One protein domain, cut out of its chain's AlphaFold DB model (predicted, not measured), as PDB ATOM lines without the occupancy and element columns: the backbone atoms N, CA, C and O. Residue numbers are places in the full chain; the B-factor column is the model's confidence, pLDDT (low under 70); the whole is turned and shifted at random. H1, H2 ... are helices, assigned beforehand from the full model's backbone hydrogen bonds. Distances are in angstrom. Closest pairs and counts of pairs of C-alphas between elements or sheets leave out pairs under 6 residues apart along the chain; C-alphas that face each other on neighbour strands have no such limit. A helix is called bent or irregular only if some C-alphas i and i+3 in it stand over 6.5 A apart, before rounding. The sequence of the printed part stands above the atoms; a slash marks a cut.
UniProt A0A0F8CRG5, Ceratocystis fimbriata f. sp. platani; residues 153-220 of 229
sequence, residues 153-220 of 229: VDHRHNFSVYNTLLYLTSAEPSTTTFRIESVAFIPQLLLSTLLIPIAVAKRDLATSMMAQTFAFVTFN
ATOM      1  N   VAL A 153     443.458 431.873 378.523       75.50
ATOM      2  CA  VAL A 153     442.392 432.790 378.128       75.50
ATOM      3  C   VAL A 153     442.901 434.195 378.411       75.50
ATOM      4  O   VAL A 153     443.527 434.414 379.451       75.50
ATOM      5  N   ASP A 154     442.672 435.127 377.489       76.44
ATOM      6  CA  ASP A 154     442.911 436.540 377.763       76.44
ATOM      7  C   ASP A 154     441.579 437.241 378.029       76.44
ATOM      8  O   ASP A 154     440.697 437.278 377.168       76.44
ATOM      9  N   HIS A 155     441.426 437.726 379.259       73.88
ATOM     10  CA  HIS A 155     440.192 438.315 379.768       73.88
ATOM     11  C   HIS A 155     440.157 439.834 379.582       73.88
ATOM     12  O   HIS A 155     439.089 440.424 379.696       73.88
ATOM     13  N   ARG A 156     441.294 440.488 379.303       74.25
ATOM     14  CA  ARG A 156     441.354 441.946 379.126       74.25
ATOM     15  C   ARG A 156     441.516 442.296 377.657       74.25
ATOM     16  O   ARG A 156     442.308 441.685 376.956       74.25
ATOM     17  N   HIS A 157     440.798 443.328 377.212       70.12
ATOM     18  CA  HIS A 157     440.950 443.924 375.877       70.12
ATOM     19  C   HIS A 157     440.899 442.910 374.721       70.12
ATOM     20  O   HIS A 157     441.590 443.066 373.714       70.12
ATOM     21  N   ASN A 158     440.076 441.872 374.861       79.56
ATOM     22  CA  ASN A 158     439.907 440.831 373.860       79.56
ATOM     23  C   ASN A 158     438.845 441.245 372.826       79.56
ATOM     24  O   ASN A 158     437.777 441.734 373.195       79.56
ATOM     25  N   PHE A 159     439.125 441.055 371.533       80.50
ATOM     26  CA  PHE A 159     438.179 441.368 370.448       80.50
ATOM     27  C   PHE A 159     437.090 440.311 370.247       80.50
ATOM     28  O   PHE A 159     436.175 440.502 369.445       80.50
ATOM     29  N   SER A 160     437.190 439.187 370.947       85.81
ATOM     30  CA  SER A 160     436.239 438.105 370.816       85.81
ATOM     31  C   SER A 160     434.858 438.488 371.331       85.81
ATOM     32  O   SER A 160     434.710 439.184 372.335       85.81
ATOM     33  N   VAL A 161     433.828 437.908 370.715       86.81
ATOM     34  CA  VAL A 161     432.443 437.957 371.213       86.81
ATOM     35  C   VAL A 161     432.297 437.414 372.637       86.81
ATOM     36  O   VAL A 161     431.320 437.717 373.314       86.81
ATOM     37  N   TYR A 162     433.274 436.636 373.114       82.38
ATOM     38  CA  TYR A 162     433.299 436.106 374.473       82.38
ATOM     39  C   TYR A 162     433.911 437.065 375.504       82.38
ATOM     40  O   TYR A 162     433.878 436.743 376.686       82.38
ATOM     41  N   ASN A 163     434.440 438.230 375.111       85.06
ATOM     42  CA  ASN A 163     435.217 439.124 375.982       85.06
ATOM     43  C   ASN A 163     434.553 439.396 377.345       85.06
ATOM     44  O   ASN A 163     435.155 439.134 378.381       85.06
ATOM     45  N   THR A 164     433.287 439.831 377.368       83.31
ATOM     46  CA  THR A 164     432.573 440.113 378.628       83.31
ATOM     47  C   THR A 164     432.419 438.868 379.504       83.31
ATOM     48  O   THR A 164     432.575 438.944 380.718       83.31
ATOM     49  N   LEU A 165     432.145 437.709 378.900       82.44
ATOM     50  CA  LEU A 165     432.001 436.446 379.623       82.44
ATOM     51  C   LEU A 165     433.333 435.984 380.227       82.44
ATOM     52  O   LEU A 165     433.366 435.573 381.386       82.44
ATOM     53  N   LEU A 166     434.422 436.089 379.461       80.31
ATOM     54  CA  LEU A 166     435.779 435.781 379.923       80.31
ATOM     55  C   LEU A 166     436.199 436.736 381.052       80.31
ATOM     56  O   LEU A 166     436.787 436.312 382.044       80.31
ATOM     57  N   TYR A 167     435.843 438.021 380.940       82.69
ATOM     58  CA  TYR A 167     436.103 439.022 381.972       82.69
ATOM     59  C   TYR A 167     435.370 438.700 383.279       82.69
ATOM     60  O   TYR A 167     436.003 438.623 384.332       82.69
ATOM     61  N   LEU A 168     434.058 438.448 383.229       81.00
ATOM     62  CA  LEU A 168     433.262 438.125 384.419       81.00
ATOM     63  C   LEU A 168     433.713 436.813 385.076       81.00
ATOM     64  O   LEU A 168     433.868 436.763 386.294       81.00
ATOM     65  N   THR A 169     434.016 435.785 384.279       77.88
ATOM     66  CA  THR A 169     434.517 434.492 384.782       77.88
ATOM     67  C   THR A 169     435.892 434.631 385.447       77.88
ATOM     68  O   THR A 169     436.192 433.919 386.404       77.88
ATOM     69  N   SER A 170     436.726 435.571 384.982       77.94
ATOM     70  CA  SER A 170     438.009 435.886 385.624       77.94
ATOM     71  C   SER A 170     437.860 436.631 386.958       77.94
ATOM     72  O   SER A 170     438.725 436.493 387.822       77.94
ATOM     73  N   ALA A 171     436.779 437.402 387.132       81.81
ATOM     74  CA  ALA A 171     436.510 438.179 388.342       81.81
ATOM     75  C   ALA A 171     435.858 437.337 389.452       81.81
ATOM     76  O   ALA A 171     436.198 437.505 390.621       81.81
ATOM     77  N   GLU A 172     434.970 436.408 389.089       80.88
ATOM     78  CA  GLU A 172     434.314 435.478 390.013       80.88
ATOM     79  C   GLU A 172     434.566 434.023 389.581       80.88
ATOM     80  O   GLU A 172     433.810 433.461 388.782       80.88
ATOM     81  N   PRO A 173     435.633 433.379 390.092       69.00
ATOM     82  CA  PRO A 173     435.970 432.015 389.714       69.00
ATOM     83  C   PRO A 173     434.867 431.044 390.151       69.00
ATOM     84  O   PRO A 173     434.660 430.798 391.340       69.00
ATOM     85  N   SER A 174     434.160 430.468 389.182       65.12
ATOM     86  CA  SER A 174     433.154 429.435 389.438       65.12
ATOM     87  C   SER A 174     433.803 428.122 389.906       65.12
ATOM     88  O   SER A 174     434.876 427.733 389.444       65.12
ATOM     89  N   THR A 175     433.149 427.408 390.832       62.19
ATOM     90  CA  THR A 175     433.593 426.090 391.340       62.19
ATOM     91  C   THR A 175     433.240 424.931 390.402       62.19
ATOM     92  O   THR A 175     433.587 423.780 390.668       62.19
ATOM     93  N   THR A 176     432.536 425.210 389.302       64.56
ATOM     94  CA  THR A 176     432.116 424.216 388.318       64.56
ATOM     95  C   THR A 176     433.294 423.758 387.456       64.56
ATOM     96  O   THR A 176     434.095 424.539 386.952       64.56
ATOM     97  N   THR A 177     433.387 422.448 387.233       60.78
ATOM     98  CA  THR A 177     434.474 421.815 386.466       60.78
ATOM     99  C   THR A 177     434.432 422.135 384.967       60.78
ATOM    100  O   THR A 177     435.420 421.927 384.262       60.78
ATOM    101  N   PHE A 178     433.299 422.628 384.454       63.09
ATOM    102  CA  PHE A 178     433.088 422.866 383.028       63.09
ATOM    103  C   PHE A 178     433.398 424.319 382.644       63.09
ATOM    104  O   PHE A 178     432.585 425.221 382.840       63.09
ATOM    105  N   ARG A 179     434.580 424.548 382.061       67.88
ATOM    106  CA  ARG A 179     435.009 425.873 381.592       67.88
ATOM    107  C   ARG A 179     434.484 426.136 380.185       67.88
ATOM    108  O   ARG A 179     435.092 425.691 379.215       67.88
ATOM    109  N   ILE A 180     433.396 426.891 380.052       66.81
ATOM    110  CA  ILE A 180     432.821 427.295 378.749       66.81
ATOM    111  C   ILE A 180     433.857 427.978 377.830       66.81
ATOM    112  O   ILE A 180     433.828 427.818 376.612       66.81
ATOM    113  N   GLU A 181     434.846 428.648 378.415       68.00
ATOM    114  CA  GLU A 181     435.978 429.300 377.743       68.00
ATOM    115  C   GLU A 181     436.867 428.316 376.964       68.00
ATOM    116  O   GLU A 181     437.497 428.666 375.964       68.00
ATOM    117  N   SER A 182     436.915 427.056 377.411       69.38
ATOM    118  CA  SER A 182     437.623 425.988 376.709       69.38
ATOM    119  C   SER A 182     436.898 425.548 375.438       69.38
ATOM    120  O   SER A 182     437.508 424.892 374.615       69.38
ATOM    121  N   VAL A 183     435.639 425.941 375.228       74.44
ATOM    122  CA  VAL A 183     434.848 425.598 374.034       74.44
ATOM    123  C   VAL A 183     434.915 426.708 372.977       74.44
ATOM    124  O   VAL A 183     434.650 426.460 371.804       74.44
ATOM    125  N   ALA A 184     435.348 427.918 373.350       75.81
ATOM    126  CA  ALA A 184     435.424 429.083 372.462       75.81
ATOM    127  C   ALA A 184     436.320 428.872 371.222       75.81
ATOM    128  O   ALA A 184     436.103 429.507 370.194       75.81
ATOM    129  N   PHE A 185     437.280 427.937 371.276       78.50
ATOM    130  CA  PHE A 185     438.114 427.593 370.118       78.50
ATOM    131  C   PHE A 185     437.374 426.739 369.071       78.50
ATOM    132  O   PHE A 185     437.809 426.683 367.922       78.50
ATOM    133  N   ILE A 186     436.279 426.055 369.436       84.94
ATOM    134  CA  ILE A 186     435.567 425.141 368.528       84.94
ATOM    135  C   ILE A 186     434.910 425.914 367.380       84.94
ATOM    136  O   ILE A 186     435.178 425.557 366.232       84.94
ATOM    137  N   PRO A 187     434.119 426.983 367.619       86.94
ATOM    138  CA  PRO A 187     433.588 427.804 366.533       86.94
ATOM    139  C   PRO A 187     434.696 428.426 365.683       86.94
ATOM    140  O   PRO A 187     434.577 428.443 364.462       86.94
ATOM    141  N   GLN A 188     435.792 428.870 366.311       88.50
ATOM    142  CA  GLN A 188     436.947 429.444 365.619       88.50
ATOM    143  C   GLN A 188     437.574 428.443 364.639       88.50
ATOM    144  O   GLN A 188     437.703 428.745 363.454       88.50
ATOM    145  N   LEU A 189     437.934 427.241 365.109       87.38
ATOM    146  CA  LEU A 189     438.495 426.194 364.253       87.38
ATOM    147  C   LEU A 189     437.486 425.767 363.187       87.38
ATOM    148  O   LEU A 189     437.804 425.774 362.003       87.38
ATOM    149  N   LEU A 190     436.251 425.460 363.582       90.94
ATOM    150  CA  LEU A 190     435.222 424.974 362.669       90.94
ATOM    151  C   LEU A 190     434.944 425.968 361.530       90.94
ATOM    152  O   LEU A 190     434.904 425.571 360.365       90.94
ATOM    153  N   LEU A 191     434.776 427.254 361.843       91.19
ATOM    154  CA  LEU A 191     434.493 428.278 360.839       91.19
ATOM    155  C   LEU A 191     435.720 428.567 359.974       91.19
ATOM    156  O   LEU A 191     435.623 428.485 358.748       91.19
ATOM    157  N   SER A 192     436.870 428.864 360.586       90.50
ATOM    158  CA  SER A 192     438.055 429.308 359.849       90.50
ATOM    159  C   SER A 192     438.731 428.186 359.060       90.50
ATOM    160  O   SER A 192     439.237 428.459 357.974       90.50
ATOM    161  N   THR A 193     438.755 426.937 359.543       88.44
ATOM    162  CA  THR A 193     439.491 425.849 358.865       88.44
ATOM    163  C   THR A 193     438.617 424.944 358.007       88.44
ATOM    164  O   THR A 193     439.149 424.283 357.119       88.44
ATOM    165  N   LEU A 194     437.303 424.878 358.257       89.12
ATOM    166  CA  LEU A 194     436.420 423.924 357.580       89.12
ATOM    167  C   LEU A 194     435.285 424.614 356.817       89.12
ATOM    168  O   LEU A 194     435.228 424.524 355.591       89.12
ATOM    169  N   LEU A 195     434.384 425.306 357.518       91.69
ATOM    170  CA  LEU A 195     433.126 425.768 356.924       91.69
ATOM    171  C   LEU A 195     433.335 426.869 355.880       91.69
ATOM    172  O   LEU A 195     432.795 426.765 354.778       91.69
ATOM    173  N   ILE A 196     434.137 427.894 356.186       91.69
ATOM    174  CA  ILE A 196     434.378 429.012 355.261       91.69
ATOM    175  C   ILE A 196     435.144 428.550 354.008       91.69
ATOM    176  O   ILE A 196     434.662 428.831 352.906       91.69
ATOM    177  N   PRO A 197     436.252 427.782 354.115       88.69
ATOM    178  CA  PRO A 197     436.929 427.238 352.938       88.69
ATOM    179  C   PRO A 197     436.015 426.419 352.026       88.69
ATOM    180  O   PRO A 197     436.027 426.603 350.811       88.69
ATOM    181  N   ILE A 198     435.186 425.535 352.592       87.31
ATOM    182  CA  ILE A 198     434.294 424.678 351.799       87.31
ATOM    183  C   ILE A 198     433.202 425.505 351.105       87.31
ATOM    184  O   ILE A 198     432.886 425.249 349.943       87.31
ATOM    185  N   ALA A 199     432.631 426.491 351.801       89.25
ATOM    186  CA  ALA A 199     431.502 427.264 351.293       89.25
ATOM    187  C   ALA A 199     431.902 428.359 350.289       89.25
ATOM    188  O   ALA A 199     431.131 428.647 349.366       89.25
ATOM    189  N   VAL A 200     433.072 428.985 350.470       87.38
ATOM    190  CA  VAL A 200     433.416 430.251 349.795       87.38
ATOM    191  C   VAL A 200     434.650 430.145 348.901       87.38
ATOM    192  O   VAL A 200     434.650 430.756 347.834       87.38
ATOM    193  N   ALA A 201     435.661 429.338 349.249       81.31
ATOM    194  CA  ALA A 201     436.964 429.384 348.567       81.31
ATOM    195  C   ALA A 201     436.903 429.064 347.064       81.31
ATOM    196  O   ALA A 201     437.734 429.545 346.301       81.31
ATOM    197  N   LYS A 202     435.908 428.282 346.622       83.38
ATOM    198  CA  LYS A 202     435.697 427.973 345.196       83.38
ATOM    199  C   LYS A 202     435.022 429.099 344.406       83.38
ATOM    200  O   LYS A 202     435.049 429.054 343.182       83.38
ATOM    201  N   ARG A 203     434.361 430.045 345.081       84.69
ATOM    202  CA  ARG A 203     433.622 431.154 344.455       84.69
ATOM    203  C   ARG A 203     434.441 432.437 344.456       84.69
ATOM    204  O   ARG A 203     434.531 433.091 343.427       84.69
ATOM    205  N   ASP A 204     435.020 432.772 345.604       88.25
ATOM    206  CA  ASP A 204     435.817 433.980 345.786       88.25
ATOM    207  C   ASP A 204     436.856 433.765 346.894       88.25
ATOM    208  O   ASP A 204     436.533 433.644 348.082       88.25
ATOM    209  N   LEU A 205     438.123 433.722 346.487       88.00
ATOM    210  CA  LEU A 205     439.245 433.536 347.395       88.00
ATOM    211  C   LEU A 205     439.421 434.729 348.342       88.00
ATOM    212  O   LEU A 205     439.668 434.518 349.529       88.00
ATOM    213  N   ALA A 206     439.263 435.963 347.856       91.94
ATOM    214  CA  ALA A 206     439.468 437.161 348.665       91.94
ATOM    215  C   ALA A 206     438.407 437.256 349.768       91.94
ATOM    216  O   ALA A 206     438.739 437.434 350.943       91.94
ATOM    217  N   THR A 207     437.139 437.025 349.412       89.38
ATOM    218  CA  THR A 207     436.050 436.956 350.396       89.38
ATOM    219  C   THR A 207     436.243 435.793 351.370       89.38
ATOM    220  O   THR A 207     436.024 435.973 352.568       89.38
ATOM    221  N   SER A 208     436.714 434.624 350.915       89.88
ATOM    222  CA  SER A 208     437.035 433.501 351.808       89.88
ATOM    223  C   SER A 208     438.114 433.876 352.826       89.88
ATOM    224  O   SER A 208     437.924 433.658 354.019       89.88
ATOM    225  N   MET A 209     439.222 434.473 352.386       91.00
ATOM    226  CA  MET A 209     440.325 434.869 353.270       91.00
ATOM    227  C   MET A 209     439.893 435.941 354.277       91.00
ATOM    228  O   MET A 209     440.226 435.854 355.465       91.00
ATOM    229  N   MET A 210     439.109 436.926 353.831       93.62
ATOM    230  CA  MET A 210     438.557 437.955 354.710       93.62
ATOM    231  C   MET A 210     437.596 437.350 355.739       93.62
ATOM    232  O   MET A 210     437.735 437.614 356.932       93.62
ATOM    233  N   ALA A 211     436.680 436.480 355.311       92.00
ATOM    234  CA  ALA A 211     435.750 435.797 356.205       92.00
ATOM    235  C   ALA A 211     436.477 434.889 357.210       92.00
ATOM    236  O   ALA A 211     436.128 434.881 358.390       92.00
ATOM    237  N   GLN A 212     437.518 434.164 356.784       93.50
ATOM    238  CA  GLN A 212     438.343 433.343 357.676       93.50
ATOM    239  C   GLN A 212     439.042 434.187 358.737       93.50
ATOM    240  O   GLN A 212     439.055 433.788 359.901       93.50
ATOM    241  N   THR A 213     439.594 435.339 358.347       90.62
ATOM    242  CA  THR A 213     440.259 436.279 359.259       90.62
ATOM    243  C   THR A 213     439.259 436.871 360.245       90.62
ATOM    244  O   THR A 213     439.514 436.894 361.447       90.62
ATOM    245  N   PHE A 214     438.087 437.280 359.758       90.88
ATOM    246  CA  PHE A 214     437.020 437.807 360.599       90.88
ATOM    247  C   PHE A 214     436.540 436.767 361.614       90.88
ATOM    248  O   PHE A 214     436.494 437.056 362.808       90.88
ATOM    249  N   ALA A 215     436.253 435.538 361.175       90.44
ATOM    250  CA  ALA A 215     435.867 434.442 362.061       90.44
ATOM    251  C   ALA A 215     436.983 434.084 363.050       90.44
ATOM    252  O   ALA A 215     436.707 433.853 364.227       90.44
ATOM    253  N   PHE A 216     438.242 434.104 362.599       89.25
ATOM    254  CA  PHE A 216     439.386 433.862 363.463       89.25
ATOM    255  C   PHE A 216     439.407 434.884 364.593       89.25
ATOM    256  O   PHE A 216     439.365 434.483 365.744       89.25
ATOM    257  N   VAL A 217     439.393 436.185 364.292       87.44
ATOM    258  CA  VAL A 217     439.437 437.245 365.313       87.44
ATOM    259  C   VAL A 217     438.199 437.214 366.218       87.44
ATOM    260  O   VAL A 217     438.333 437.242 367.437       87.44
ATOM    261  N   THR A 218     437.003 437.085 365.637       88.38
ATOM    262  CA  THR A 218     435.716 437.123 366.359       88.38
ATOM    263  C   THR A 218     435.609 436.030 367.426       88.38
ATOM    264  O   THR A 218     435.075 436.262 368.514       88.38
ATOM    265  N   PHE A 219     436.134 434.835 367.152       87.44
ATOM    266  CA  PHE A 219     436.038 433.691 368.063       87.44
ATOM    267  C   PHE A 219     437.358 433.366 368.788       87.44
ATOM    268  O   PHE A 219     437.412 432.398 369.544       87.44
ATOM    269  N   ASN A 220     438.416 434.170 368.618       84.19
ATOM    270  CA  ASN A 220     439.700 433.931 369.281       84.19
ATOM    271  C   ASN A 220     439.717 434.440 370.727       84.19
ATOM    272  O   ASN A 220     439.834 435.630 370.989       84.19
TER     273      ASN A 220
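AT A GLANCE: This is residues 153 to 220 of the 229 residues of a protein of Ceratocystis fimbriata f. sp. platani (UniProt A0A0F8CRG5). Look for a helical hairpin, H2 and H3 side by side, with H1 set apart beyond its open end, roughly in line with H3. The long stretch 172 to 184 folds back from H1 to H2, and its residues 172 to 178 stick out. The printed part has 68 residues, with three named helices in the order H1, H2, H3 and no named strand: all helix. It is loose, radius of gyration of the C-alphas 14.6 A, and spans 47 by 23 by 11 A.

IN THESE COORDINATES: Find C-alpha 163 at (435.217, 439.124, 375.982); from there H1 runs to residue 171, 12.5 A. H2, residues 185 to 200, covers 21.0 A; it has a kink of 27 degrees near residue 192 and is irregular, with C-alphas 193 and 196 7.0 A apart. H3, residues 205 to 219, covers 20.9 A and ends at C-alpha 219, (436.038, 433.691, 368.063).

HOW THE PARTS SIT: H1 is apart from H2 and H3. H2 and H3 form a hairpin and touch, closest at the C-alphas of Ser 192 and Gln 212, 4.6 A, at a shallow tilt of 15 degrees, opposite ways. Every O i to N i+4 pair is within hydrogen-bond range in H1 and H3, and 9 of 12 in H2.

THE WHOLE: The C-alphas farthest apart, Thr 175 and Arg 203, are 47.2 A apart. The printed part has no cut; link H1 to H2 is long. Residues 173 to 182 have pLDDT under 70.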